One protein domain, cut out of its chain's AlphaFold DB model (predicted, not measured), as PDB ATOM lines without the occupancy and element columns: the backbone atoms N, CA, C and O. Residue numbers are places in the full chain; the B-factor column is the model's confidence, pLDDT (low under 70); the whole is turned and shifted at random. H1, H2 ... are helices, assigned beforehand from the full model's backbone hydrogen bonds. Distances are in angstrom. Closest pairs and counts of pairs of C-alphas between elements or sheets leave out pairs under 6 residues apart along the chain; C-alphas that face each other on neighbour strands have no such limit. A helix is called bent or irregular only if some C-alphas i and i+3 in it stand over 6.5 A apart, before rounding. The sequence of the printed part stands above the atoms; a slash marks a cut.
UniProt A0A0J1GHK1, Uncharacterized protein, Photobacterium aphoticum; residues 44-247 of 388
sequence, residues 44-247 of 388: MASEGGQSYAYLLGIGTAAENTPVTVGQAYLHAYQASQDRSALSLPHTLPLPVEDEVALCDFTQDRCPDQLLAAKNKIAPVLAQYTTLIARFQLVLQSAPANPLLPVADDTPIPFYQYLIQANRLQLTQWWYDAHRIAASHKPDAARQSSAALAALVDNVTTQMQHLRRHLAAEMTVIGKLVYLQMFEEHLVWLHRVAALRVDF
ATOM      1  N   MET A  44      29.929  11.192 -63.601       86.06
ATOM      2  CA  MET A  44      29.048  10.036 -63.390       86.06
ATOM      3  C   MET A  44      29.343   8.884 -64.356       86.06
ATOM      4  O   MET A  44      29.267   7.727 -63.955       86.06
ATOM      5  N   ALA A  45      29.671   9.174 -65.616       89.25
ATOM      6  CA  ALA A  45      29.986   8.162 -66.626       89.25
ATOM      7  C   ALA A  45      31.373   7.520 -66.446       89.25
ATOM      8  O   ALA A  45      31.627   6.463 -67.021       89.25
ATOM      9  N   SER A  46      32.265   8.134 -65.662       92.81
ATOM     10  CA  SER A  46      33.570   7.550 -65.337       92.81
ATOM     11  C   SER A  46      33.428   6.250 -64.538       92.81
ATOM     12  O   SER A  46      32.475   6.091 -63.774       92.81
ATOM     13  N   GLU A  47      34.402   5.343 -64.652       93.75
ATOM     14  CA  GLU A  47      34.389   4.070 -63.914       93.75
ATOM     15  C   GLU A  47      34.238   4.280 -62.398       93.75
ATOM     16  O   GLU A  47      33.379   3.666 -61.773       93.75
ATOM     17  N   GLY A  48      34.998   5.213 -61.812       91.50
ATOM     18  CA  GLY A  48      34.905   5.521 -60.381       91.50
ATOM     19  C   GLY A  48      33.567   6.152 -59.976       91.50
ATOM     20  O   GLY A  48      33.080   5.898 -58.873       91.50
ATOM     21  N   GLY A  49      32.942   6.932 -60.864       92.25
ATOM     22  CA  GLY A  49      31.603   7.485 -60.645       92.25
ATOM     23  C   GLY A  49      30.511   6.413 -60.684       92.25
ATOM     24  O   GLY A  49      29.616   6.413 -59.837       92.25
ATOM     25  N   GLN A  50      30.622   5.452 -61.606       95.69
ATOM     26  CA  GLN A  50      29.741   4.284 -61.667       95.69
ATOM     27  C   GLN A  50      29.903   3.397 -60.428       95.69
ATOM     28  O   GLN A  50      28.899   2.997 -59.842       95.69
ATOM     29  N   SER A  51      31.137   3.149 -59.977       95.69
ATOM     30  CA  SER A  51      31.409   2.418 -58.732       95.69
ATOM     31  C   SER A  51      30.849   3.131 -57.504       95.69
ATOM     32  O   SER A  51      30.286   2.485 -56.623       95.69
ATOM     33  N   TYR A  52      30.952   4.462 -57.446       94.56
ATOM     34  CA  TYR A  52      30.363   5.239 -56.358       94.56
ATOM     35  C   TYR A  52      28.834   5.120 -56.344       94.56
ATOM     36  O   TYR A  52      28.253   4.795 -55.310       94.56
ATOM     37  N   ALA A  53      28.177   5.282 -57.496       95.25
ATOM     38  CA  ALA A  53      26.735   5.067 -57.607       95.25
ATOM     39  C   ALA A  53      26.337   3.625 -57.253       95.25
ATOM     40  O   ALA A  53      25.372   3.410 -56.522       95.25
ATOM     41  N   TYR A  54      27.100   2.630 -57.708       97.06
ATOM     42  CA  TYR A  54      26.883   1.235 -57.335       97.06
ATOM     43  C   TYR A  54      26.890   1.060 -55.816       97.06
ATOM     44  O   TYR A  54      25.986   0.439 -55.261       97.06
ATOM     45  N   LEU A  55      27.900   1.624 -55.147       95.69
ATOM     46  CA  LEU A  55      28.086   1.490 -53.709       95.69
ATOM     47  C   LEU A  55      26.957   2.171 -52.919       95.69
ATOM     48  O   LEU A  55      26.481   1.605 -51.940       95.69
ATOM     49  N   LEU A  56      26.454   3.321 -53.381       95.50
ATOM     50  CA  LEU A  56      25.264   3.962 -52.802       95.50
ATOM     51  C   LEU A  56      23.998   3.107 -52.969       95.50
ATOM     52  O   LEU A  56      23.134   3.090 -52.096       95.50
ATOM     53  N   GLY A  57      23.880   2.370 -54.073       96.50
ATOM     54  CA  GLY A  57      22.746   1.487 -54.341       96.50
ATOM     55  C   GLY A  57      22.905   0.047 -53.847       96.50
ATOM     56  O   GLY A  57      22.019  -0.764 -54.114       96.50
ATOM     57  N   ILE A  58      24.001  -0.309 -53.165       96.69
ATOM     58  CA  ILE A  58      24.354  -1.711 -52.866       96.69
ATOM     59  C   ILE A  58      23.262  -2.461 -52.089       96.69
ATOM     60  O   ILE A  58      23.066  -3.659 -52.303       96.69
ATOM     61  N   GLY A  59      22.522  -1.743 -51.242       95.88
ATOM     62  CA  GLY A  59      21.442  -2.259 -50.405       95.88
ATOM     63  C   GLY A  59      20.058  -2.259 -51.051       95.88
ATOM     64  O   GLY A  59      19.077  -2.515 -50.364       95.88
ATOM     65  N   THR A  60      19.922  -1.966 -52.348       96.62
ATOM     66  CA  THR A  60      18.606  -1.999 -53.016       96.62
ATOM     67  C   THR A  60      18.047  -3.416 -53.160       96.62
ATOM     68  O   THR A  60      18.801  -4.383 -53.139       96.62
ATOM     69  N   ALA A  61      16.736  -3.573 -53.343       95.38
ATOM     70  CA  ALA A  61      16.095  -4.876 -53.530       95.38
ATOM     71  C   ALA A  61      16.736  -5.688 -54.680       95.38
ATOM     72  O   ALA A  61      17.408  -5.130 -55.555       95.38
ATOM     73  N   ALA A  62      16.603  -7.016 -54.650       93.81
ATOM     74  CA  ALA A  62      17.363  -7.918 -55.522       93.81
ATOM     75  C   ALA A  62      17.060  -7.714 -57.019       93.81
ATOM     76  O   ALA A  62      17.948  -7.870 -57.853       93.81
ATOM     77  N   GLU A  63      15.829  -7.324 -57.335       94.25
ATOM     78  CA  GLU A  63      15.311  -7.012 -58.665       94.25
ATOM     79  C   GLU A  63      15.824  -5.682 -59.237       94.25
ATOM     80  O   GLU A  63      15.750  -5.460 -60.444       94.25
ATOM     81  N   ASN A  64      16.358  -4.807 -58.383       95.56
ATOM     82  CA  ASN A  64      16.854  -3.498 -58.782       95.56
ATOM     83  C   ASN A  64      18.359  -3.532 -59.066       95.56
ATOM     84  O   ASN A  64      19.140  -4.216 -58.398       95.56
ATOM     85  N   THR A  65      18.785  -2.703 -60.018       95.62
ATOM     86  CA  THR A  65      20.201  -2.501 -60.339       95.62
ATOM     87  C   THR A  65      20.814  -1.457 -59.396       95.62
ATOM     88  O   THR A  65      20.380  -0.302 -59.440       95.62
ATOM     89  N   PRO A  66      21.849  -1.794 -58.591       97.06
ATOM     90  CA  PRO A  66      22.475  -0.857 -57.650       97.06
ATOM     91  C   PRO A  66      22.902   0.468 -58.285       97.06
ATOM     92  O   PRO A  66      22.567   1.530 -57.771       97.06
ATOM     93  N   VAL A  67      23.552   0.416 -59.451       96.38
ATOM     94  CA  VAL A  67      23.985   1.611 -60.196       96.38
ATOM     95  C   VAL A  67      22.826   2.564 -60.467       96.38
ATOM     96  O   VAL A  67      22.932   3.752 -60.188       96.38
ATOM     97  N   THR A  68      21.711   2.052 -60.995       95.81
ATOM     98  CA  THR A  68      20.549   2.870 -61.364       95.81
ATOM     99  C   THR A  68      19.942   3.544 -60.140       95.81
ATOM    100  O   THR A  68      19.628   4.732 -60.181       95.81
ATOM    101  N   VAL A  69      19.820   2.811 -59.031       96.00
ATOM    102  CA  VAL A  69      19.270   3.357 -57.785       96.00
ATOM    103  C   VAL A  69      20.211   4.392 -57.171       96.00
ATOM    104  O   VAL A  69      19.757   5.452 -56.751       96.00
ATOM    105  N   GLY A  70      21.522   4.145 -57.176       95.06
ATOM    106  CA  GLY A  70      22.501   5.113 -56.689       95.06
ATOM    107  C   GLY A  70      22.589   6.374 -57.549       95.06
ATOM    108  O   GLY A  70      22.695   7.471 -57.011       95.06
ATOM    109  N   GLN A  71      22.474   6.261 -58.874       94.25
ATOM    110  CA  GLN A  71      22.385   7.424 -59.765       94.25
ATOM    111  C   GLN A  71      21.115   8.238 -59.498       94.25
ATOM    112  O   GLN A  71      21.184   9.464 -59.409       94.25
ATOM    113  N   ALA A  72      19.968   7.574 -59.322       93.69
ATOM    114  CA  ALA A  72      18.722   8.242 -58.957       93.69
ATOM    115  C   ALA A  72      18.849   8.972 -57.610       93.69
ATOM    116  O   ALA A  72      18.422  10.121 -57.496       93.69
ATOM    117  N   TYR A  73      19.504   8.347 -56.627       93.00
ATOM    118  CA  TYR A  73      19.814   8.982 -55.349       93.00
ATOM    119  C   TYR A  73      20.690  10.230 -55.534       93.00
ATOM    120  O   TYR A  73      20.361  11.290 -55.008       93.00
ATOM    121  N   LEU A  74      21.781  10.137 -56.302       91.50
ATOM    122  CA  LEU A  74      22.678  11.271 -56.558       91.50
ATOM    123  C   LEU A  74      21.940  12.443 -57.211       91.50
ATOM    124  O   LEU A  74      22.096  13.583 -56.778       91.50
ATOM    125  N   HIS A  75      21.092  12.169 -58.203       91.12
ATOM    126  CA  HIS A  75      20.263  13.197 -58.828       91.12
ATOM    127  C   HIS A  75      19.282  13.835 -57.838       91.12
ATOM    128  O   HIS A  75      19.161  15.061 -57.810       91.12
ATOM    129  N   ALA A  76      18.617  13.036 -56.998       90.94
ATOM    130  CA  ALA A  76      17.721  13.546 -55.964       90.94
ATOM    131  C   ALA A  76      18.470  14.419 -54.943       90.94
ATOM    132  O   ALA A  76      17.996  15.494 -54.588       90.94
ATOM    133  N   TYR A  77      19.673  14.005 -54.540       89.88
ATOM    134  CA  TYR A  77      20.534  14.752 -53.625       89.88
ATOM    135  C   TYR A  77      20.933  16.125 -54.166       89.88
ATOM    136  O   TYR A  77      20.923  17.118 -53.438       89.88
ATOM    137  N   GLN A  78      21.263  16.200 -55.456       86.38
ATOM    138  CA  GLN A  78      21.612  17.466 -56.099       86.38
ATOM    139  C   GLN A  78      20.407  18.390 -56.302       86.38
ATOM    140  O   GLN A  78      20.567  19.606 -56.256       86.38
ATOM    141  N   ALA A  79      19.226  17.823 -56.560       88.25
ATOM    142  CA  ALA A  79      18.010  18.586 -56.825       88.25
ATOM    143  C   ALA A  79      17.280  19.035 -55.549       88.25
ATOM    144  O   ALA A  79      16.516  20.000 -55.598       88.25
ATOM    145  N   SER A  80      17.476  18.340 -54.424       85.25
ATOM    146  CA  SER A  80      16.740  18.630 -53.196       85.25
ATOM    147  C   SER A  80      17.306  19.830 -52.439       85.25
ATOM    148  O   SER A  80      18.512  19.934 -52.213       85.25
ATOM    149  N   GLN A  81      16.405  20.709 -51.994       80.06
ATOM    150  CA  GLN A  81      16.709  21.758 -51.015       80.06
ATOM    151  C   GLN A  81      16.667  21.226 -49.577       80.06
ATOM    152  O   GLN A  81      17.365  21.753 -48.717       80.06
ATOM    153  N   ASP A  82      15.880  20.174 -49.330       80.81
ATOM    154  CA  ASP A  82      15.809  19.467 -48.051       80.81
ATOM    155  C   ASP A  82      16.302  18.029 -48.235       80.81
ATOM    156  O   ASP A  82      15.618  17.163 -48.789       80.81
ATOM    157  N   ARG A  83      17.539  17.780 -47.816       81.88
ATOM    158  CA  ARG A  83      18.185  16.471 -47.958       81.88
ATOM    159  C   ARG A  83      17.898  15.539 -46.784       81.88
ATOM    160  O   ARG A  83      18.196  14.357 -46.894       81.88
ATOM    161  N   SER A  84      17.262  16.024 -45.714       76.25
ATOM    162  CA  SER A  84      16.966  15.213 -44.524       76.25
ATOM    163  C   SER A  84      15.992  14.061 -44.807       76.25
ATOM    164  O   SER A  84      16.038  13.026 -44.148       76.25
ATOM    165  N   ALA A  85      15.142  14.214 -45.827       78.94
ATOM    166  CA  ALA A  85      14.201  13.190 -46.272       78.94
ATOM    167  C   ALA A  85      14.821  12.148 -47.223       78.94
ATOM    168  O   ALA A  85      14.178  11.143 -47.540       78.94
ATOM    169  N   LEU A  86      16.045  12.375 -47.714       86.81
ATOM    170  CA  LEU A  86      16.721  11.431 -48.596       86.81
ATOM    171  C   LEU A  86      17.369  10.333 -47.762       86.81
ATOM    172  O   LEU A  86      18.159  10.590 -46.861       86.81
ATOM    173  N   SER A  87      17.052   9.087 -48.093       86.62
ATOM    174  CA  SER A  87      17.666   7.921 -47.469       86.62
ATOM    175  C   SER A  87      18.216   6.992 -48.534       86.62
ATOM    176  O   SER A  87      17.634   6.806 -49.606       86.62
ATOM    177  N   LEU A  88      19.382   6.425 -48.244       88.25
ATOM    178  CA  LEU A  88      19.955   5.387 -49.079       88.25
ATOM    179  C   LEU A  88      19.119   4.096 -48.962       88.25
ATOM    180  O   LEU A  88      18.588   3.781 -47.887       88.25
ATOM    181  N   PRO A  89      19.012   3.315 -50.050       86.31
ATOM    182  CA  PRO A  89      18.259   2.070 -50.045       86.31
ATOM    183  C   PRO A  89      18.948   1.014 -49.168       86.31
ATOM    184  O   PRO A  89      20.131   0.720 -49.335       86.31
ATOM    185  N   HIS A  90      18.178   0.400 -48.275       89.75
ATOM    186  CA  HIS A  90      18.624  -0.671 -47.375       89.75
ATOM    187  C   HIS A  90      17.573  -1.792 -47.298       89.75
ATOM    188  O   HIS A  90      17.237  -2.313 -46.239       89.75
ATOM    189  N   THR A  91      16.992  -2.126 -48.450       92.44
ATOM    190  CA  THR A  91      15.908  -3.108 -48.576       92.44
ATOM    191  C   THR A  91      16.404  -4.523 -48.865       92.44
ATOM    192  O   THR A  91      15.644  -5.473 -48.706       92.44
ATOM    193  N   LEU A  92      17.654  -4.690 -49.312       93.12
ATOM    194  CA  LEU A  92      18.270  -6.007 -49.443       93.12
ATOM    195  C   LEU A  92      18.488  -6.584 -48.038       93.12
ATOM    196  O   LEU A  92      19.170  -5.935 -47.239       93.12
ATOM    197  N   PRO A  93      17.965  -7.782 -47.728       91.31
ATOM    198  CA  PRO A  93      18.164  -8.386 -46.421       91.31
ATOM    199  C   PRO A  93      19.648  -8.591 -46.121       91.31
ATOM    200  O   PRO A  93      20.394  -9.122 -46.948       91.31
ATOM    201  N   LEU A  94      20.060  -8.191 -44.921       90.50
ATOM    202  CA  LEU A  94      21.352  -8.560 -44.359       90.50
ATOM    203  C   LEU A  94      21.215  -9.861 -43.556       90.50
ATOM    204  O   LEU A  94      20.131 -10.149 -43.040       90.50
ATOM    205  N   PRO A  95      22.286 -10.658 -43.448       85.06
ATOM    206  CA  PRO A  95      22.318 -11.784 -42.530       85.06
ATOM    207  C   PRO A  95      22.101 -11.352 -41.081       85.06
ATOM    208  O   PRO A  95      22.686 -10.365 -40.634       85.06
ATOM    209  N   VAL A  96      21.291 -12.113 -40.345       77.12
ATOM    210  CA  VAL A  96      21.202 -11.985 -38.886       77.12
ATOM    211  C   VAL A  96      22.369 -12.769 -38.284       77.12
ATOM    212  O   VAL A  96      22.596 -13.920 -38.657       77.12
ATOM    213  N   GLU A  97      23.120 -12.153 -37.368       66.12
ATOM    214  CA  GLU A  97      24.386 -12.702 -36.849       66.12
ATOM    215  C   GLU A  97      24.246 -14.141 -36.299       66.12
ATOM    216  O   GLU A  97      25.127 -14.980 -36.515       66.12
ATOM    217  N   ASP A  98      23.093 -14.468 -35.706       65.50
ATOM    218  CA  ASP A  98      22.795 -15.772 -35.096       65.50
ATOM    219  C   ASP A  98      22.495 -16.914 -36.092       65.50
ATOM    220  O   ASP A  98      22.541 -18.092 -35.718       65.50
ATOM    221  N   GLU A  99      22.188 -16.628 -37.365       63.78
ATOM    222  CA  GLU A  99      21.728 -17.665 -38.306       63.78
ATOM    223  C   GLU A  99      22.843 -18.649 -38.709       63.78
ATOM    224  O   GLU A  99      22.582 -19.847 -38.869       63.78
ATOM    225  N   VAL A 100      24.095 -18.185 -38.789       61.44
ATOM    226  CA  VAL A 100      25.276 -19.010 -39.151       61.44
ATOM    227  C   VAL A 100      26.438 -18.830 -38.181       61.44
ATOM    228  O   VAL A 100      27.466 -19.475 -38.360       61.44
ATOM    229  N   ALA A 101      26.284 -17.987 -37.155       64.19
ATOM    230  CA  ALA A 101      27.427 -17.386 -36.477       64.19
ATOM    231  C   ALA A 101      28.342 -16.729 -37.521       64.19
ATOM    232  O   ALA A 101      29.500 -17.114 -37.668       64.19
ATOM    233  N   LEU A 102      27.795 -15.779 -38.296       78.31
ATOM    234  CA  LEU A 102      28.605 -14.926 -39.171       78.31
ATOM    235  C   LEU A 102      29.498 -14.064 -38.288       78.31
ATOM    236  O   LEU A 102      29.159 -12.954 -37.887       78.31
ATOM    237  N   CYS A 103      30.627 -14.649 -37.935       83.06
ATOM    238  CA  CYS A 103      31.564 -14.108 -36.989       83.06
ATOM    239  C   CYS A 103      32.631 -13.290 -37.702       83.06
ATOM    240  O   CYS A 103      32.906 -13.434 -38.895       83.06
ATOM    241  N   ASP A 104      33.243 -12.417 -36.920       88.12
ATOM    242  CA  ASP A 104      34.486 -11.778 -37.296       88.12
ATOM    243  C   ASP A 104      35.590 -12.841 -37.349       88.12
ATOM    244  O   ASP A 104      35.892 -13.498 -36.345       88.12
ATOM    245  N   PHE A 105      36.195 -13.026 -38.525       89.00
ATOM    246  CA  PHE A 105      37.244 -14.024 -38.715       89.00
ATOM    247  C   PHE A 105      38.491 -13.736 -37.878       89.00
ATOM    248  O   PHE A 105      39.242 -14.673 -37.625       89.00
ATOM    249  N   THR A 106      38.697 -12.512 -37.392       89.75
ATOM    250  CA  THR A 106      39.792 -12.185 -36.466       89.75
ATOM    251  C   THR A 106      39.578 -12.768 -35.064       89.75
ATOM    252  O   THR A 106      40.542 -12.984 -34.336       89.75
ATOM    253  N   GLN A 107      38.340 -13.116 -34.687       90.19
ATOM    254  CA  GLN A 107      38.051 -13.734 -33.393       90.19
ATOM    255  C   GLN A 107      38.468 -15.206 -33.371       90.19
ATOM    256  O   GLN A 107      38.071 -15.989 -34.239       90.19
ATOM    257  N   ASP A 108      39.191 -15.619 -32.329       87.19
ATOM    258  CA  ASP A 108      39.720 -16.985 -32.185       87.19
ATOM    259  C   ASP A 108      38.647 -18.080 -32.242       87.19
ATOM    260  O   ASP A 108      38.894 -19.160 -32.770       87.19
ATOM    261  N   ARG A 109      37.439 -17.805 -31.732       87.94
ATOM    262  CA  ARG A 109      36.330 -18.778 -31.666       87.94
ATOM    263  C   ARG A 109      35.547 -18.920 -32.969       87.94
ATOM    264  O   ARG A 109      34.766 -19.859 -33.104       87.94
ATOM    265  N   CYS A 110      35.739 -18.005 -33.915       88.94
ATOM    266  CA  CYS A 110      34.972 -17.965 -35.154       88.94
ATOM    267  C   CYS A 110      35.027 -19.275 -35.978       88.94
ATOM    268  O   CYS A 110      33.972 -19.796 -36.340       88.94
ATOM    269  N   PRO A 111      36.198 -19.894 -36.240       85.12
ATOM    270  CA  PRO A 111      36.247 -21.093 -37.073       85.12
ATOM    271  C   PRO A 111      35.542 -22.295 -36.432       85.12
ATOM    272  O   PRO A 111      34.865 -23.045 -37.136       85.12
ATOM    273  N   ASP A 112      35.649 -22.454 -35.109       86.06
ATOM    274  CA  ASP A 112      34.966 -23.521 -34.369       86.06
ATOM    275  C   ASP A 112      33.443 -23.349 -34.423       86.06
ATOM    276  O   ASP A 112      32.710 -24.322 -34.620       86.06
ATOM    277  N   GLN A 113      32.958 -22.107 -34.314       88.50
ATOM    278  CA  GLN A 113      31.537 -21.784 -34.462       88.50
ATOM    279  C   GLN A 113      31.024 -22.115 -35.868       88.50
ATOM    280  O   GLN A 113      29.996 -22.785 -36.002       88.50
ATOM    281  N   LEU A 114      31.767 -21.735 -36.913       88.06
ATOM    282  CA  LEU A 114      31.404 -22.042 -38.298       88.06
ATOM    283  C   LEU A 114      31.360 -23.555 -38.555       88.06
ATOM    284  O   LEU A 114      30.426 -24.058 -39.183       88.06
ATOM    285  N   LEU A 115      32.329 -24.313 -38.033       86.50
ATOM    286  CA  LEU A 115      32.352 -25.773 -38.165       86.50
ATOM    287  C   LEU A 115      31.200 -26.448 -37.414       86.50
ATOM    288  O   LEU A 115      30.598 -27.394 -37.936       86.50
ATOM    289  N   ALA A 116      30.852 -25.954 -36.223       88.38
ATOM    290  CA  ALA A 116      29.686 -26.420 -35.479       88.38
ATOM    291  C   ALA A 116      28.377 -26.154 -36.247       88.38
ATOM    292  O   ALA A 116      27.457 -26.973 -36.217       88.38
ATOM    293  N   ALA A 117      28.318 -25.054 -37.004       88.00
ATOM    294  CA  ALA A 117      27.178 -24.658 -37.824       88.00
ATOM    295  C   ALA A 117      27.214 -25.188 -39.273       88.00
ATOM    296  O   ALA A 117      26.390 -24.772 -40.087       88.00
ATOM    297  N   LYS A 118      28.097 -26.138 -39.622       87.94
ATOM    298  CA  LYS A 118      28.338 -26.574 -41.017       87.94
ATOM    299  C   LYS A 118      27.086 -26.913 -41.839       87.94
ATOM    300  O   LYS A 118      27.027 -26.620 -43.028       87.94
ATOM    301  N   ASN A 119      26.063 -27.498 -41.210       88.50
ATOM    302  CA  ASN A 119      24.823 -27.899 -41.887       88.50
ATOM    303  C   ASN A 119      23.935 -26.698 -42.272       88.50
ATOM    304  O   ASN A 119      23.022 -26.853 -43.077       88.50
ATOM    305  N   LYS A 120      24.193 -25.515 -41.700       88.12
ATOM    306  CA  LYS A 120      23.490 -24.261 -41.993       88.12
ATOM    307  C   LYS A 120      24.190 -23.419 -43.062       88.12
ATOM    308  O   LYS A 120      23.543 -22.573 -43.668       88.12
ATOM    309  N   ILE A 121      25.475 -23.670 -43.329       88.69
ATOM    310  CA  ILE A 121      26.285 -22.850 -44.242       88.69
ATOM    311  C   ILE A 121      25.685 -22.832 -45.652       88.69
ATOM    312  O   ILE A 121      25.384 -21.764 -46.171       88.69
ATOM    313  N   ALA A 122      25.471 -23.997 -46.271       90.19
ATOM    314  CA  ALA A 122      24.990 -24.051 -47.654       90.19
ATOM    315  C   ALA A 122      23.607 -23.386 -47.860       90.19
ATOM    316  O   ALA A 122      23.487 -22.597 -48.799       90.19
ATOM    317  N   PRO A 123      22.587 -23.623 -47.003       90.56
ATOM    318  CA  PRO A 123      21.322 -22.891 -47.073       90.56
ATOM    319  C   PRO A 123      21.485 -21.372 -46.987       90.56
ATOM    320  O   PRO A 123      20.884 -20.647 -47.779       90.56
ATOM    321  N   VAL A 124      22.326 -20.884 -46.071       90.19
ATOM    322  CA  VAL A 124      22.503 -19.441 -45.895       90.19
ATOM    323  C   VAL A 124      23.279 -18.813 -47.048       90.19
ATOM    324  O   VAL A 124      22.887 -17.761 -47.547       90.19
ATOM    325  N   LEU A 125      24.320 -19.471 -47.559       91.81
ATOM    326  CA  LEU A 125      25.008 -18.988 -48.758       91.81
ATOM    327  C   LEU A 125      24.048 -18.884 -49.952       91.81
ATOM    328  O   LEU A 125      24.094 -17.895 -50.679       91.81
ATOM    329  N   ALA A 126      23.139 -19.852 -50.116       92.44
ATOM    330  CA  ALA A 126      22.124 -19.799 -51.165       92.44
ATOM    331  C   ALA A 126      21.181 -18.595 -50.991       92.44
ATOM    332  O   ALA A 126      20.916 -17.884 -51.963       92.44
ATOM    333  N   GLN A 127      20.740 -18.318 -49.759       92.31
ATOM    334  CA  GLN A 127      19.881 -17.176 -49.426       92.31
ATOM    335  C   GLN A 127      20.533 -15.822 -49.752       92.31
ATOM    336  O   GLN A 127      19.851 -14.921 -50.238       92.31
ATOM    337  N   TYR A 128      21.844 -15.680 -49.540       94.25
ATOM    338  CA  TYR A 128      22.564 -14.411 -49.716       94.25
ATOM    339  C   TYR A 128      23.415 -14.333 -50.995       94.25
ATOM    340  O   TYR A 128      24.293 -13.475 -51.109       94.25
ATOM    341  N   THR A 129      23.126 -15.167 -52.000       94.69
ATOM    342  CA  THR A 129      23.870 -15.201 -53.276       94.69
ATOM    343  C   THR A 129      23.953 -13.824 -53.947       94.69
ATOM    344  O   THR A 129      25.017 -13.424 -54.418       94.69
ATOM    345  N   THR A 130      22.854 -13.059 -53.955       96.88
ATOM    346  CA  THR A 130      22.828 -11.706 -54.537       96.88
ATOM    347  C   THR A 130      23.802 -10.770 -53.830       96.88
ATOM    348  O   THR A 130      24.519 -10.027 -54.494       96.88
ATOM    349  N   LEU A 131      23.864 -10.811 -52.497       96.31
ATOM    350  CA  LEU A 131      24.762  -9.960 -51.719       96.31
ATOM    351  C   LEU A 131      26.235 -10.283 -52.023       96.31
ATOM    352  O   LEU A 131      27.018  -9.371 -52.291       96.31
ATOM    353  N   ILE A 132      26.586 -11.572 -52.069       96.00
ATOM    354  CA  ILE A 132      27.939 -12.033 -52.424       96.00
ATOM    355  C   ILE A 132      28.312 -11.569 -53.841       96.00
ATOM    356  O   ILE A 132      29.387 -11.008 -54.043       96.00
ATOM    357  N   ALA A 133      27.410 -11.731 -54.814       96.94
ATOM    358  CA  ALA A 133      27.652 -11.304 -56.192       96.94
ATOM    359  C   ALA A 133      27.866  -9.784 -56.305       96.94
ATOM    360  O   ALA A 133      28.755  -9.331 -57.028       96.94
ATOM    361  N   ARG A 134      27.087  -8.981 -55.563       97.44
ATOM    362  CA  ARG A 134      27.254  -7.519 -55.539       97.44
ATOM    363  C   ARG A 134      28.596  -7.106 -54.944       97.44
ATOM    364  O   ARG A 134      29.261  -6.230 -55.486       97.44
ATOM    365  N   PHE A 135      29.020  -7.760 -53.868       97.56
ATOM    366  CA  PHE A 135      30.323  -7.525 -53.252       97.56
ATOM    367  C   PHE A 135      31.491  -7.859 -54.182       97.56
ATOM    368  O   PHE A 135      32.399  -7.044 -54.341       97.56
ATOM    369  N   GLN A 136      31.441  -9.009 -54.856       97.19
ATOM    370  CA  GLN A 136      32.457  -9.386 -55.840       97.19
ATOM    371  C   GLN A 136      32.558  -8.348 -56.961       97.19
ATOM    372  O   GLN A 136      33.664  -7.945 -57.326       97.19
ATOM    373  N   LEU A 137      31.417  -7.853 -57.449       97.25
ATOM    374  CA  LEU A 137      31.392  -6.802 -58.460       97.25
ATOM    375  C   LEU A 137      32.007  -5.490 -57.946       97.25
ATOM    376  O   LEU A 137      32.784  -4.876 -58.676       97.25
ATOM    377  N   VAL A 138      31.736  -5.081 -56.701       96.88
ATOM    378  CA  VAL A 138      32.386  -3.904 -56.086       96.88
ATOM    379  C   VAL A 138      33.906  -4.066 -56.078       96.88
ATOM    380  O   VAL A 138      34.618  -3.175 -56.537       96.88
ATOM    381  N   LEU A 139      34.418  -5.209 -55.616       96.88
ATOM    382  CA  LEU A 139      35.862  -5.427 -55.510       96.88
ATOM    383  C   LEU A 139      36.567  -5.495 -56.873       96.88
ATOM    384  O   LEU A 139      37.686  -4.991 -57.017       96.88
ATOM    385  N   GLN A 140      35.915  -6.083 -57.875       96.19
ATOM    386  CA  GLN A 140      36.447  -6.181 -59.236       96.19
ATOM    387  C   GLN A 140      36.440  -4.827 -59.962       96.19
ATOM    388  O   GLN A 140      37.344  -4.560 -60.758       96.19
ATOM    389  N   SER A 141      35.471  -3.963 -59.649       96.69
ATOM    390  CA  SER A 141      35.325  -2.632 -60.246       96.69
ATOM    391  C   SER A 141      36.444  -1.669 -59.828       96.69
ATOM    392  O   SER A 141      37.203  -1.916 -58.885       96.69
ATOM    393  N   ALA A 142      36.554  -0.545 -60.543       96.56
ATOM    394  CA  ALA A 142      37.426   0.556 -60.143       96.56
ATOM    395  C   ALA A 142      37.020   1.092 -58.755       96.56
ATOM    396  O   ALA A 142      35.827   1.064 -58.433       96.56
ATOM    397  N   PRO A 143      37.957   1.607 -57.940       95.38
ATOM    398  CA  PRO A 143      37.607   2.246 -56.678       95.38
ATOM    399  C   PRO A 143      36.582   3.365 -56.850       95.38
ATOM    400  O   PRO A 143      36.636   4.139 -57.811       95.38
ATOM    401  N   ALA A 144      35.631   3.429 -55.917       92.25
ATOM    402  CA  ALA A 144      34.610   4.464 -55.911       92.25
ATOM    403  C   ALA A 144      35.257   5.848 -55.778       92.25
ATOM    404  O   ALA A 144      36.112   6.072 -54.926       92.25
ATOM    405  N   ASN A 145      34.820   6.777 -56.621       88.62
ATOM    406  CA  ASN A 145      35.238   8.169 -56.576       88.62
ATOM    407  C   ASN A 145      34.052   9.009 -56.078       88.62
ATOM    408  O   ASN A 145      33.149   9.271 -56.878       88.62
ATOM    409  N   PRO A 146      34.007   9.394 -54.786       86.62
ATOM    410  CA  PRO A 146      32.960  10.243 -54.236       86.62
ATOM    411  C   PRO A 146      32.673  11.451 -55.121       86.62
ATOM    412  O   PRO A 146      33.561  12.246 -55.427       86.62
ATOM    413  N   LEU A 147      31.417  11.570 -55.549       85.69
ATOM    414  CA  LEU A 147      30.973  12.635 -56.449       85.69
ATOM    415  C   LEU A 147      30.367  13.825 -55.699       85.69
ATOM    416  O   LEU A 147      30.311  14.925 -56.239       85.69
ATOM    417  N   LEU A 148      29.897  13.613 -54.471       86.25
ATOM    418  CA  LEU A 148      29.232  14.646 -53.682       86.25
ATOM    419  C   LEU A 148      30.255  15.527 -52.949       86.25
ATOM    420  O   LEU A 148      31.322  15.029 -52.578       86.25
ATOM    421  N   PRO A 149      29.951  16.821 -52.734       84.19
ATOM    422  CA  PRO A 149      30.764  17.668 -51.867       84.19
ATOM    423  C   PRO A 149      30.762  17.118 -50.436       84.19
ATOM    424  O   PRO A 149      29.843  16.399 -50.044       84.19
ATOM    425  N   VAL A 150      31.774  17.466 -49.645       84.25
ATOM    426  CA  VAL A 150      31.801  17.121 -48.219       84.25
ATOM    427  C   VAL A 150      30.868  18.063 -47.467       84.25
ATOM    428  O   VAL A 150      31.050  19.279 -47.521       84.25
ATOM    429  N   ALA A 151      29.849  17.505 -46.825       81.44
ATOM    430  CA  ALA A 151      28.852  18.224 -46.046       81.44
ATOM    431  C   ALA A 151      28.251  17.281 -44.994       81.44
ATOM    432  O   ALA A 151      28.333  16.061 -45.143       81.44
ATOM    433  N   ASP A 152      27.638  17.844 -43.951       77.62
ATOM    434  CA  ASP A 152      27.073  17.084 -42.822       77.62
ATOM    435  C   ASP A 152      25.956  16.111 -43.242       77.62
ATOM    436  O   ASP A 152      25.666  15.136 -42.554       77.62
ATOM    437  N   ASP A 153      25.324  16.375 -44.382       81.00
ATOM    438  CA  ASP A 153      24.259  15.579 -44.985       81.00
ATOM    439  C   ASP A 153      24.752  14.653 -46.109       81.00
ATOM    440  O   ASP A 153      23.952  13.933 -46.714       81.00
ATOM    441  N   THR A 154      26.058  14.648 -46.399       84.62
ATOM    442  CA  THR A 154      26.619  13.802 -47.449       84.62
ATOM    443  C   THR A 154      26.496  12.333 -47.049       84.62
ATOM    444  O   THR A 154      26.995  11.925 -45.999       84.62
ATOM    445  N   PRO A 155      25.846  11.494 -47.877       86.06
ATOM    446  CA  PRO A 155      25.641  10.092 -47.557       86.06
ATOM    447  C   PRO A 155      26.965   9.340 -47.471       86.06
ATOM    448  O   PRO A 155      27.785   9.364 -48.393       86.06
ATOM    449  N   ILE A 156      27.105   8.567 -46.403       84.31
ATOM    450  CA  ILE A 156      28.144   7.552 -46.289       84.31
ATOM    451  C   ILE A 156      27.552   6.246 -46.827       84.31
ATOM    452  O   ILE A 156      26.457   5.860 -46.404       84.31
ATOM    453  N   PRO A 157      28.221   5.549 -47.760       88.19
ATOM    454  CA  PRO A 157      27.703   4.284 -48.244       88.19
ATOM    455  C   PRO A 157      27.545   3.255 -47.118       88.19
ATOM    456  O   PRO A 157      28.325   3.226 -46.165       88.19
ATOM    457  N   PHE A 158      26.555   2.370 -47.238       89.75
ATOM    458  CA  PHE A 158      26.291   1.340 -46.230       89.75
ATOM    459  C   PHE A 158      27.339   0.215 -46.273       89.75
ATOM    460  O   PHE A 158      27.087  -0.885 -46.772       89.75
ATOM    461  N   TYR A 159      28.515   0.475 -45.699       93.62
ATOM    462  CA  TYR A 159      29.636  -0.469 -45.610       93.62
ATOM    463  C   TYR A 159      29.278  -1.796 -44.920       93.62
ATOM    464  O   TYR A 159      29.940  -2.805 -45.160       93.62
ATOM    465  N   GLN A 160      28.202  -1.840 -44.128       93.56
ATOM    466  CA  GLN A 160      27.704  -3.074 -43.517       93.56
ATOM    467  C   GLN A 160      27.394  -4.164 -44.558       93.56
ATOM    468  O   GLN A 160      27.672  -5.334 -44.302       93.56
ATOM    469  N   TYR A 161      26.908  -3.806 -45.755       95.56
ATOM    470  CA  TYR A 161      26.715  -4.774 -46.842       95.56
ATOM    471  C   TYR A 161      28.035  -5.401 -47.301       95.56
ATOM    472  O   TYR A 161      28.080  -6.607 -47.535       95.56
ATOM    473  N   LEU A 162      29.112  -4.614 -47.387       96.31
ATOM    474  CA  LEU A 162      30.435  -5.120 -47.760       96.31
ATOM    475  C   LEU A 162      30.994  -6.053 -46.683       96.31
ATOM    476  O   LEU A 162      31.429  -7.153 -47.007       96.31
ATOM    477  N   ILE A 163      30.911  -5.660 -45.408       95.31
ATOM    478  CA  ILE A 163      31.392  -6.475 -44.278       95.31
ATOM    479  C   ILE A 163      30.655  -7.819 -44.223       95.31
ATOM    480  O   ILE A 163      31.279  -8.873 -44.107       95.31
ATOM    481  N   GLN A 164      29.325  -7.808 -44.329       94.44
ATOM    482  CA  GLN A 164      28.537  -9.038 -44.241       94.44
ATOM    483  C   GLN A 164      28.764  -9.952 -45.452       94.44
ATOM    484  O   GLN A 164      28.909 -11.165 -45.296       94.44
ATOM    485  N   ALA A 165      28.874  -9.386 -46.657       95.75
ATOM    486  CA  ALA A 165      29.219 -10.149 -47.853       95.75
ATOM    487  C   ALA A 165      30.625 -10.764 -47.770       95.75
ATOM    488  O   ALA A 165      30.812 -11.922 -48.151       95.75
ATOM    489  N   ASN A 166      31.589 -10.020 -47.221       96.38
ATOM    490  CA  ASN A 166      32.940 -10.503 -46.965       96.38
ATOM    491  C   ASN A 166      32.931 -11.749 -46.079       96.38
ATOM    492  O   ASN A 166      33.488 -12.784 -46.438       96.38
ATOM    493  N   ARG A 167      32.227 -11.677 -44.946       94.69
ATOM    494  CA  ARG A 167      32.130 -12.783 -43.985       94.69
ATOM    495  C   ARG A 167      31.408 -13.997 -44.557       94.69
ATOM    496  O   ARG A 167      31.838 -15.124 -44.311       94.69
ATOM    497  N   LEU A 168      30.363 -13.793 -45.361       94.25
ATOM    498  CA  LEU A 168      29.707 -14.872 -46.107       94.25
ATOM    499  C   LEU A 168      30.691 -15.573 -47.052       94.25
ATOM    500  O   LEU A 168      30.776 -16.802 -47.060       94.25
ATOM    501  N   GLN A 169      31.475 -14.806 -47.809       95.12
ATOM    502  CA  GLN A 169      32.443 -15.362 -48.750       95.12
ATOM    503  C   GLN A 169      33.590 -16.100 -48.043       95.12
ATOM    504  O   GLN A 169      33.923 -17.223 -48.421       95.12
ATOM    505  N   LEU A 170      34.141 -15.533 -46.965       94.69
ATOM    506  CA  LEU A 170      35.142 -16.207 -46.133       94.69
ATOM    507  C   LEU A 170      34.587 -17.492 -45.499       94.69
ATOM    508  O   LEU A 170      35.295 -18.497 -45.428       94.69
ATOM    509  N   THR A 171      33.314 -17.495 -45.095       93.00
ATOM    510  CA  THR A 171      32.622 -18.686 -44.571       93.00
ATOM    511  C   THR A 171      32.518 -19.781 -45.627       93.00
ATOM    512  O   THR A 171      32.821 -20.943 -45.340       93.00
ATOM    513  N   GLN A 172      32.139 -19.424 -46.858       93.19
ATOM    514  CA  GLN A 172      32.111 -20.359 -47.981       93.19
ATOM    515  C   GLN A 172      33.487 -20.988 -48.204       93.19
ATOM    516  O   GLN A 172      33.617 -22.212 -48.238       93.19
ATOM    517  N   TRP A 173      34.524 -20.159 -48.298       95.06
ATOM    518  CA  TRP A 173      35.881 -20.635 -48.523       95.06
ATOM    519  C   TRP A 173      36.421 -21.468 -47.362       95.06
ATOM    520  O   TRP A 173      37.081 -22.477 -47.591       95.06
ATOM    521  N   TRP A 174      36.110 -21.105 -46.116       93.69
ATOM    522  CA  TRP A 174      36.469 -21.902 -44.942       93.69
ATOM    523  C   TRP A 174      35.859 -23.305 -45.007       93.69
ATOM    524  O   TRP A 174      36.557 -24.308 -44.830       93.69
ATOM    525  N   TYR A 175      34.569 -23.391 -45.333       92.12
ATOM    526  CA  TYR A 175      33.878 -24.665 -45.499       92.12
ATOM    527  C   TYR A 175      34.477 -25.507 -46.638       92.12
ATOM    528  O   TYR A 175      34.717 -26.707 -46.468       92.12
ATOM    529  N   ASP A 176      34.781 -24.883 -47.778       93.69
ATOM    530  CA  ASP A 176      35.413 -25.553 -48.914       93.69
ATOM    531  C   ASP A 176      36.817 -26.070 -48.581       93.69
ATOM    532  O   ASP A 176      37.123 -27.228 -48.882       93.69
ATOM    533  N   ALA A 177      37.641 -25.278 -47.887       95.06
ATOM    534  CA  ALA A 177      38.970 -25.687 -47.433       95.06
ATOM    535  C   ALA A 177      38.902 -26.923 -46.523       95.06
ATOM    536  O   ALA A 177      39.651 -27.884 -46.711       95.06
ATOM    537  N   HIS A 178      37.949 -26.958 -45.587       93.19
ATOM    538  CA  HIS A 178      37.739 -28.116 -44.719       93.19
ATOM    539  C   HIS A 178      37.271 -29.361 -45.469       93.19
ATOM    540  O   HIS A 178      37.715 -30.468 -45.162       93.19
ATOM    541  N   ARG A 179      36.395 -29.205 -46.463       92.38
ATOM    542  CA  ARG A 179      35.957 -30.318 -47.316       92.38
ATOM    543  C   ARG A 179      37.121 -30.881 -48.136       92.38
ATOM    544  O   ARG A 179      37.265 -32.100 -48.243       92.38
ATOM    545  N   ILE A 180      37.971 -30.008 -48.673       94.25
ATOM    546  CA  ILE A 180      39.198 -30.396 -49.376       94.25
ATOM    547  C   ILE A 180      40.135 -31.156 -48.427       94.25
ATOM    548  O   ILE A 180      40.570 -32.255 -48.769       94.25
ATOM    549  N   ALA A 181      40.367 -30.645 -47.216       92.25
ATOM    550  CA  ALA A 181      41.207 -31.301 -46.215       92.25
ATOM    551  C   ALA A 181      40.652 -32.662 -45.765       92.25
ATOM    552  O   ALA A 181      41.395 -33.635 -45.686       92.25
ATOM    553  N   ALA A 182      39.340 -32.780 -45.554       90.69
ATOM    554  CA  ALA A 182      38.703 -34.045 -45.179       90.69
ATOM    555  C   ALA A 182      38.778 -35.115 -46.285       90.69
ATOM    556  O   ALA A 182      38.735 -36.311 -45.995       90.69
ATOM    557  N   SER A 183      38.886 -34.701 -47.552       87.19
ATOM    558  CA  SER A 183      39.063 -35.611 -48.693       87.19
ATOM    559  C   SER A 183      40.528 -35.951 -48.992       87.19
ATOM    560  O   SER A 183      40.791 -36.793 -49.852       87.19
ATOM    561  N   HIS A 184      41.475 -35.344 -48.268       85.69
ATOM    562  CA  HIS A 184      42.901 -35.538 -48.483       85.69
ATOM    563  C   HIS A 184      43.326 -36.961 -48.094       85.69
ATOM    564  O   HIS A 184      43.343 -37.345 -46.924       85.69
ATOM    565  N   LYS A 185      43.658 -37.766 -49.106       85.00
ATOM    566  CA  LYS A 185      44.189 -39.134 -48.989       85.00
ATOM    567  C   LYS A 185      45.451 -39.251 -49.845       85.00
ATOM    568  O   LYS A 185      45.526 -38.529 -50.836       85.00
ATOM    569  N   PRO A 186      46.389 -40.175 -49.555       81.25
ATOM    570  CA  PRO A 186      47.616 -40.336 -50.344       81.25
ATOM    571  C   PRO A 186      47.369 -40.429 -51.859       81.25
ATOM    572  O   PRO A 186      48.023 -39.738 -52.636       81.25
ATOM    573  N   ASP A 187      46.342 -41.179 -52.270       79.62
ATOM    574  CA  ASP A 187      45.998 -41.384 -53.686       79.62
ATOM    575  C   ASP A 187      45.313 -40.167 -54.341       79.62
ATOM    576  O   ASP A 187      45.325 -40.023 -55.562       79.62
ATOM    577  N   ALA A 188      44.735 -39.267 -53.538       80.50
ATOM    578  CA  ALA A 188      44.041 -38.053 -53.978       80.50
ATOM    579  C   ALA A 188      44.806 -36.764 -53.626       80.50
ATOM    580  O   ALA A 188      44.315 -35.662 -53.878       80.50
ATOM    581  N   ALA A 189      46.016 -36.882 -53.068       83.50
ATOM    582  CA  ALA A 189      46.756 -35.772 -52.476       83.50
ATOM    583  C   ALA A 189      46.975 -34.633 -53.478       83.50
ATOM    584  O   ALA A 189      46.698 -33.477 -53.170       83.50
ATOM    585  N   ARG A 190      47.349 -34.971 -54.721       87.56
ATOM    586  CA  ARG A 190      47.523 -33.989 -55.804       87.56
ATOM    587  C   ARG A 190      46.243 -33.216 -56.116       87.56
ATOM    588  O   ARG A 190      46.316 -32.019 -56.370       87.56
ATOM    589  N   GLN A 191      45.086 -33.879 -56.106       89.88
ATOM    590  CA  GLN A 191      43.809 -33.233 -56.408       89.88
ATOM    591  C   GLN A 191      43.391 -32.290 -55.278       89.88
ATOM    592  O   GLN A 191      42.997 -31.159 -55.555       89.88
ATOM    593  N   SER A 192      43.518 -32.720 -54.020       91.31
ATOM    594  CA  SER A 192      43.240 -31.863 -52.865       91.31
ATOM    595  C   SER A 192      44.176 -30.653 -52.820       91.31
ATOM    596  O   SER A 192      43.704 -29.536 -52.629       91.31
ATOM    597  N   SER A 193      45.477 -30.842 -53.066       91.75
ATOM    598  CA  SER A 193      46.446 -29.742 -53.138       91.75
ATOM    599  C   SER A 193      46.137 -28.765 -54.271       91.75
ATOM    600  O   SER A 193      46.163 -27.557 -54.058       91.75
ATOM    601  N   ALA A 194      45.777 -29.258 -55.461       93.56
ATOM    602  CA  ALA A 194      45.384 -28.398 -56.577       93.56
ATOM    603  C   ALA A 194      44.093 -27.610 -56.283       93.56
ATOM    604  O   ALA A 194      44.014 -26.421 -56.583       93.56
ATOM    605  N   ALA A 195      43.096 -28.249 -55.663       94.75
ATOM    606  CA  ALA A 195      41.853 -27.590 -55.273       94.75
ATOM    607  C   ALA A 195      42.090 -26.507 -54.210       94.75
ATOM    608  O   ALA A 195      41.534 -25.413 -54.312       94.75
ATOM    609  N   LEU A 196      42.945 -26.784 -53.218       95.50
ATOM    610  CA  LEU A 196      43.292 -25.801 -52.198       95.50
ATOM    611  C   LEU A 196      44.112 -24.645 -52.778       95.50
ATOM    612  O   LEU A 196      43.858 -23.496 -52.439       95.50
ATOM    613  N   ALA A 197      45.038 -24.932 -53.696       95.44
ATOM    614  CA  ALA A 197      45.804 -23.909 -54.399       95.44
ATOM    615  C   ALA A 197      44.893 -22.940 -55.169       95.44
ATOM    616  O   ALA A 197      45.073 -21.732 -55.058       95.44
ATOM    617  N   ALA A 198      43.883 -23.447 -55.884       96.56
ATOM    618  CA  ALA A 198      42.915 -22.606 -56.592       96.56
ATOM    619  C   ALA A 198      42.067 -21.744 -55.637       96.56
ATOM    620  O   ALA A 198      41.759 -20.592 -55.930       96.56
ATOM    621  N   LEU A 199      41.697 -22.287 -54.473       96.81
ATOM    622  CA  LEU A 199      40.972 -21.534 -53.453       96.81
ATOM    623  C   LEU A 199      41.829 -20.406 -52.859       96.81
ATOM    624  O   LEU A 199      41.358 -19.280 -52.721       96.81
ATOM    625  N   VAL A 200      43.089 -20.704 -52.542       96.62
ATOM    626  CA  VAL A 200      44.063 -19.722 -52.054       96.62
ATOM    627  C   VAL A 200      44.321 -18.640 -53.111       96.62
ATOM    628  O   VAL A 200      44.363 -17.463 -52.766       96.62
ATOM    629  N   ASP A 201      44.403 -18.997 -54.393       96.50
ATOM    630  CA  ASP A 201      44.557 -18.036 -55.493       96.50
ATOM    631  C   ASP A 201      43.390 -17.029 -55.550       96.50
ATOM    632  O   ASP A 201      43.614 -15.814 -55.571       96.50
ATOM    633  N   ASN A 202      42.145 -17.508 -55.427       96.06
ATOM    634  CA  ASN A 202      40.959 -16.645 -55.348       96.06
ATOM    635  C   ASN A 202      41.023 -15.664 -54.165       96.06
ATOM    636  O   ASN A 202      40.768 -14.470 -54.332       96.06
ATOM    637  N   VAL A 203      41.400 -16.151 -52.978       96.75
ATOM    638  CA  VAL A 203      41.556 -15.330 -51.763       96.75
ATOM    639  C   VAL A 203      42.620 -14.258 -51.985       96.75
ATOM    640  O   VAL A 203      42.393 -13.087 -51.687       96.75
ATOM    641  N   THR A 204      43.767 -14.623 -52.557       96.56
ATOM    642  CA  THR A 204      44.866 -13.675 -52.792       96.56
ATOM    643  C   THR A 204      44.526 -12.628 -53.850       96.56
ATOM    644  O   THR A 204      44.861 -11.456 -53.675       96.56
ATOM    645  N   THR A 205      43.785 -13.003 -54.893       97.12
ATOM    646  CA  THR A 205      43.253 -12.064 -55.890       97.12
ATOM    647  C   THR A 205      42.287 -11.079 -55.234       97.12
ATOM    648  O   THR A 205      42.361  -9.868 -55.455       97.12
ATOM    649  N   GLN A 206      41.422 -11.562 -54.342       97.44
ATOM    650  CA  GLN A 206      40.508 -10.698 -53.605       97.44
ATOM    651  C   GLN A 206      41.235  -9.753 -52.642       97.44
ATOM    652  O   GLN A 206      40.897  -8.571 -52.574       97.44
ATOM    653  N   MET A 207      42.294 -10.217 -51.976       97.94
ATOM    654  CA  MET A 207      43.168  -9.362 -51.168       97.94
ATOM    655  C   MET A 207      43.821  -8.257 -52.006       97.94
ATOM    656  O   MET A 207      43.904  -7.118 -51.549       97.94
ATOM    657  N   GLN A 208      44.242  -8.541 -53.242       97.81
ATOM    658  CA  GLN A 208      44.757  -7.508 -54.151       97.81
ATOM    659  C   GLN A 208      43.680  -6.478 -54.506       97.81
ATOM    660  O   GLN A 208      43.956  -5.280 -54.538       97.81
ATOM    661  N   HIS A 209      42.438  -6.909 -54.736       98.00
ATOM    662  CA  HIS A 209      41.329  -5.984 -54.951       98.00
ATOM    663  C   HIS A 209      41.066  -5.101 -53.727       98.00
ATOM    664  O   HIS A 209      40.994  -3.883 -53.879       98.00
ATOM    665  N   LEU A 210      41.008  -5.685 -52.527       98.31
ATOM    666  CA  LEU A 210      40.853  -4.944 -51.271       98.31
ATOM    667  C   LEU A 210      41.952  -3.897 -51.089       98.31
ATOM    668  O   LEU A 210      41.657  -2.764 -50.736       98.31
ATOM    669  N   ARG A 211      43.202  -4.243 -51.408       98.31
ATOM    670  CA  ARG A 211      44.344  -3.320 -51.384       98.31
ATOM    671  C   ARG A 211      44.176  -2.128 -52.327       98.31
ATOM    672  O   ARG A 211      44.429  -0.995 -51.925       98.31
ATOM    673  N   ARG A 212      43.685  -2.352 -53.554       97.81
ATOM    674  CA  ARG A 212      43.383  -1.256 -54.500       97.81
ATOM    675  C   ARG A 212      42.321  -0.304 -53.951       97.81
ATOM    676  O   ARG A 212      42.499   0.907 -54.047       97.81
ATOM    677  N   HIS A 213      41.241  -0.842 -53.384       97.38
ATOM    678  CA  HIS A 213      40.182  -0.035 -52.769       97.38
ATOM    679  C   HIS A 213      40.694   0.702 -51.529       97.38
ATOM    680  O   HIS A 213      40.519   1.911 -51.427       97.38
ATOM    681  N   LEU A 214      41.444   0.019 -50.661       97.69
ATOM    682  CA  LEU A 214      42.090   0.608 -49.491       97.69
ATOM    683  C   LEU A 214      43.003   1.780 -49.870       97.69
ATOM    684  O   LEU A 214      42.975   2.810 -49.210       97.69
ATOM    685  N   ALA A 215      43.809   1.660 -50.924       97.12
ATOM    686  CA  ALA A 215      44.706   2.730 -51.364       97.12
ATOM    687  C   ALA A 215      43.965   3.979 -51.874       97.12
ATOM    688  O   ALA A 215      44.484   5.084 -51.741       97.12
ATOM    689  N   ALA A 216      42.776   3.805 -52.455       95.19
ATOM    690  CA  ALA A 216      42.014   4.868 -53.110       95.19
ATOM    691  C   ALA A 216      40.909   5.488 -52.236       95.19
ATOM    692  O   ALA A 216      40.326   6.501 -52.616       95.19
ATOM    693  N   GLU A 217      40.602   4.882 -51.093       94.06
ATOM    694  CA  GLU A 217      39.493   5.289 -50.240       94.06
ATOM    695  C   GLU A 217      39.689   6.693 -49.646       94.06
ATOM    696  O   GLU A 217      40.761   7.036 -49.137       94.06
ATOM    697  N   MET A 218      38.630   7.503 -49.717       90.94
ATOM    698  CA  MET A 218      38.656   8.919 -49.343       90.94
ATOM    699  C   MET A 218      38.115   9.190 -47.941       90.94
ATOM    700  O   MET A 218      38.254  10.313 -47.475       90.94
ATOM    701  N   THR A 219      37.493   8.209 -47.286       92.38
ATOM    702  CA  THR A 219      36.907   8.357 -45.945       92.38
ATOM    703  C   THR A 219      37.670   7.530 -44.914       92.38
ATOM    704  O   THR A 219      38.230   6.477 -45.239       92.38
ATOM    705  N   VAL A 220      37.697   7.972 -43.649       94.69
ATOM    706  CA  VAL A 220      38.362   7.197 -42.582       94.69
ATOM    707  C   VAL A 220      37.616   5.884 -42.346       94.69
ATOM    708  O   VAL A 220      38.235   4.827 -42.236       94.69
ATOM    709  N   ILE A 221      36.282   5.931 -42.349       94.12
ATOM    710  CA  ILE A 221      35.435   4.745 -42.183       94.12
ATOM    711  C   ILE A 221      35.714   3.723 -43.287       94.12
ATOM    712  O   ILE A 221      35.967   2.557 -42.987       94.12
ATOM    713  N   GLY A 222      35.736   4.141 -44.555       95.19
ATOM    714  CA  GLY A 222      36.025   3.233 -45.660       95.19
ATOM    715  C   GLY A 222      37.410   2.591 -45.539       95.19
ATOM    716  O   GLY A 222      37.538   1.379 -45.724       95.19
ATOM    717  N   LYS A 223      38.444   3.373 -45.181       97.00
ATOM    718  CA  LYS A 223      39.811   2.863 -44.964       97.00
ATOM    719  C   LYS A 223      39.817   1.732 -43.939       97.00
ATOM    720  O   LYS A 223      40.391   0.675 -44.188       97.00
ATOM    721  N   LEU A 224      39.144   1.940 -42.809       97.50
ATOM    722  CA  LEU A 224      39.048   0.946 -41.743       97.50
ATOM    723  C   LEU A 224      38.272  -0.300 -42.175       97.50
ATOM    724  O   LEU A 224      38.668  -1.408 -41.827       97.50
ATOM    725  N   VAL A 225      37.207  -0.141 -42.964       97.50
ATOM    726  CA  VAL A 225      36.409  -1.265 -43.477       97.50
ATOM    727  C   VAL A 225      37.225  -2.141 -44.428       97.50
ATOM    728  O   VAL A 225      37.260  -3.360 -44.257       97.50
ATOM    729  N   TYR A 226      37.918  -1.552 -45.407       98.12
ATOM    730  CA  TYR A 226      38.762  -2.327 -46.324       98.12
ATOM    731  C   TYR A 226      39.963  -2.963 -45.615       98.12
ATOM    732  O   TYR A 226      40.317  -4.096 -45.943       98.12
ATOM    733  N   LEU A 227      40.549  -2.281 -44.623       98.31
ATOM    734  CA  LEU A 227      41.619  -2.841 -43.795       98.31
ATOM    735  C   LEU A 227      41.126  -4.052 -42.991       98.31
ATOM    736  O   LEU A 227      41.775  -5.093 -43.026       98.31
ATOM    737  N   GLN A 228      39.965  -3.945 -42.337       97.56
ATOM    738  CA  GLN A 228      39.352  -5.045 -41.587       97.56
ATOM    739  C   GLN A 228      39.085  -6.252 -42.490       97.56
ATOM    740  O   GLN A 228      39.445  -7.375 -42.150       97.56
ATOM    741  N   MET A 229      38.476  -6.044 -43.663       98.19
ATOM    742  CA  MET A 229      38.216  -7.144 -44.598       98.19
ATOM    743  C   MET A 229      39.520  -7.797 -45.069       98.19
ATOM    744  O   MET A 229      39.581  -9.020 -45.189       98.19
ATOM    745  N   PHE A 230      40.572  -7.010 -45.314       98.50
ATOM    746  CA  PHE A 230      41.893  -7.532 -45.667       98.50
ATOM    747  C   PHE A 230      42.514  -8.349 -44.524       98.50
ATOM    748  O   PHE A 230      43.051  -9.430 -44.767       98.50
ATOM    749  N   GLU A 231      42.405  -7.872 -43.284       97.94
ATOM    750  CA  GLU A 231      42.857  -8.589 -42.090       97.94
ATOM    751  C   GLU A 231      42.121  -9.925 -41.920       97.94
ATOM    752  O   GLU A 231      42.761 -10.959 -41.735       97.94
ATOM    753  N   GLU A 232      40.794  -9.948 -42.082       97.12
ATOM    754  CA  GLU A 232      39.999 -11.181 -42.024       97.12
ATOM    755  C   GLU A 232      40.480 -12.223 -43.063       97.12
ATOM    756  O   GLU A 232      40.561 -13.415 -42.751       97.12
ATOM    757  N   HIS A 233      40.882 -11.796 -44.270       97.38
ATOM    758  CA  HIS A 233      41.480 -12.687 -45.278       97.38
ATOM    759  C   HIS A 233      42.869 -13.200 -44.872       97.38
ATOM    760  O   HIS A 233      43.193 -14.368 -45.101       97.38
ATOM    761  N   LEU A 234      43.700 -12.349 -44.269       96.69
ATOM    762  CA  LEU A 234      45.023 -12.745 -43.789       96.69
ATOM    763  C   LEU A 234      44.910 -13.791 -42.671       96.69
ATOM    764  O   LEU A 234      45.584 -14.825 -42.707       96.69
ATOM    765  N   VAL A 235      43.998 -13.578 -41.721       95.44
ATOM    766  CA  VAL A 235      43.693 -14.549 -40.663       95.44
ATOM    767  C   VAL A 235      43.140 -15.849 -41.253       95.44
ATOM    768  O   VAL A 235      43.539 -16.936 -40.825       95.44
ATOM    769  N   TRP A 236      42.283 -15.771 -42.276       95.12
ATOM    770  CA  TRP A 236      41.811 -16.951 -43.005       95.12
ATOM    771  C   TRP A 236      42.977 -17.764 -43.594       95.12
ATOM    772  O   TRP A 236      43.026 -18.980 -43.396       95.12
ATOM    773  N   LEU A 237      43.967 -17.117 -44.226       94.62
ATOM    774  CA  LEU A 237      45.155 -17.795 -44.771       94.62
ATOM    775  C   LEU A 237      45.973 -18.497 -43.682       94.62
ATOM    776  O   LEU A 237      46.360 -19.657 -43.847       94.62
ATOM    777  N   HIS A 238      46.191 -17.832 -42.543       92.69
ATOM    778  CA  HIS A 238      46.862 -18.439 -41.391       92.69
ATOM    779  C   HIS A 238      46.148 -19.699 -40.894       92.69
ATOM    780  O   HIS A 238      46.808 -20.671 -40.517       92.69
ATOM    781  N   ARG A 239      44.812 -19.698 -40.903       92.38
ATOM    782  CA  ARG A 239      43.995 -20.835 -40.464       92.38
ATOM    783  C   ARG A 239      44.004 -21.973 -41.475       92.38
ATOM    784  O   ARG A 239      44.158 -23.125 -41.083       92.38
ATOM    785  N   VAL A 240      43.910 -21.671 -42.767       93.00
ATOM    786  CA  VAL A 240      43.977 -22.693 -43.820       93.00
ATOM    787  C   VAL A 240      45.344 -23.367 -43.882       93.00
ATOM    788  O   VAL A 240      45.409 -24.586 -44.033       93.00
ATOM    789  N   ALA A 241      46.431 -22.626 -43.652       91.56
ATOM    790  CA  ALA A 241      47.766 -23.212 -43.521       91.56
ATOM    791  C   ALA A 241      47.852 -24.272 -42.401       91.56
ATOM    792  O   ALA A 241      48.628 -25.223 -42.500       91.56
ATOM    793  N   ALA A 242      47.026 -24.165 -41.354       90.69
ATOM    794  CA  ALA A 242      46.992 -25.136 -40.261       90.69
ATOM    795  C   ALA A 242      46.315 -26.474 -40.632       90.69
ATOM    796  O   ALA A 242      46.461 -27.444 -39.888       90.69
ATOM    797  N   LEU A 243      45.628 -26.564 -41.781       90.56
ATOM    798  CA  LEU A 243      44.967 -27.793 -42.248       90.56
ATOM    799  C   LEU A 243      45.940 -28.852 -42.796       90.56
ATOM    800  O   LEU A 243      45.513 -29.974 -43.057       90.56
ATOM    801  N   ARG A 244      47.235 -28.526 -42.941       85.50
ATOM    802  CA  ARG A 244      48.303 -29.446 -43.391       85.50
ATOM    803  C   ARG A 244      48.039 -30.113 -44.747       85.50
ATOM    804  O   ARG A 244      48.449 -31.247 -44.975       85.50
ATOM    805  N   VAL A 245      47.351 -29.407 -45.638       87.19
ATOM    806  CA  VAL A 245      47.252 -29.764 -47.056       87.19
ATOM    807  C   VAL A 245      48.206 -28.848 -47.808       87.19
ATOM    808  O   VAL A 245      48.119 -27.633 -47.651       87.19
ATOM    809  N   ASP A 246      49.098 -29.414 -48.615       87.62
ATOM    810  CA  ASP A 246      50.096 -28.624 -49.338       87.62
ATOM    811  C   ASP A 246      49.440 -27.715 -50.386       87.62
ATOM    812  O   ASP A 246      48.621 -28.171 -51.190       87.62
ATOM    813  N   PHE A 247      49.846 -26.445 -50.414       89.56
ATOM    814  CA  PHE A 247      49.534 -25.467 -51.457       89.56
ATOM    815  C   PHE A 247      50.750 -24.547 -51.692       89.56
ATOM    816  O   PHE A 247      51.643 -24.491 -50.844       89.56
TER     817      PHE A 247
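Overview. This is residues 44 to 247 of the 388 residues of an uncharacterized protein of Photobacterium aphoticum (UniProt A0A0J1GHK1). Three long helices, H6, H7 and H8, run up and down side by side as a bundle along the length of a rod, and the short helix H5 crosses H6 and H7 near the start of H6. H4 packs on H6, while H1 and H2 make a corner at one end of the rod, with the opposite end made by the start of H7. The 204 printed residues hold eight named helices, H1 to H8 in order, and no named strand, and the class is all helix. The whole is compact, with a radius of gyration of the C-alphas of 18.8 A and spans of 68 by 31 by 29 A.

Arrangement. H1, residues 47 to 56, touches H2, residues 66 to 79, about perpendicular at 87 degrees, the closest C-alphas being Tyr 54 and Val 67, 4.1 A apart. H3, residues 110 to 116, is close to but not clearly touching H4, residues 118 to 127; C-alphas 114 and 121 are 7.9 A apart. H5, residues 129 to 140, only just touches H1, through Val 138 alone, with 3 pairs of C-alphas within 8 A. The hub is H6, residues 160 to 182, touching five helices. H5 touches it about perpendicular at 79 degrees, closest at C-alphas 132 and 165, 5.1 A. H4 touches H6 at a steep tilt of 44 degrees, opposite ways, closest at C-alphas 125 and 168, 6.8 A. H7, residues 186 to 216, forms a hairpin with H6 at a shallow tilt of 16 degrees, closest at C-alphas 180 and 192, 5.5 A. H8, residues 220 to 241, forms a hairpin with H7 at 14 degrees, closest at C-alphas 214 and 226, 5.5 A. Every O i to N i+4 pair is within hydrogen-bond range in H1, H2, H3, H5, H6 and H8, against 4 of 6 in H4 and 25 of 27 in H7.

Along the chain. H1 begins at C-alpha 47, (34.389, 4.070, -63.914). From first to last C-alpha H2 measures 20.0 A, H6 32.9 A, H7 45.6 A and H8 31.8 A. H7 is irregular, with C-alphas 187 and 190 7.8 A apart, and H4 only just so, with C-alphas 119 and 122 6.9 A apart. H8 ends at C-alpha 241, (47.766, -23.212, -43.521).

Size, cuts and confidence. The two C-alphas farthest apart are those of Gln 81 and Asp 187, 69.7 A. The printed part has no cut. The links H2 to H3, residues 80 to 109, and H5 to H6, residues 141 to 159, are long. Mean pLDDT of the printed part is 91.2, and residues 97 to 101 are under 70.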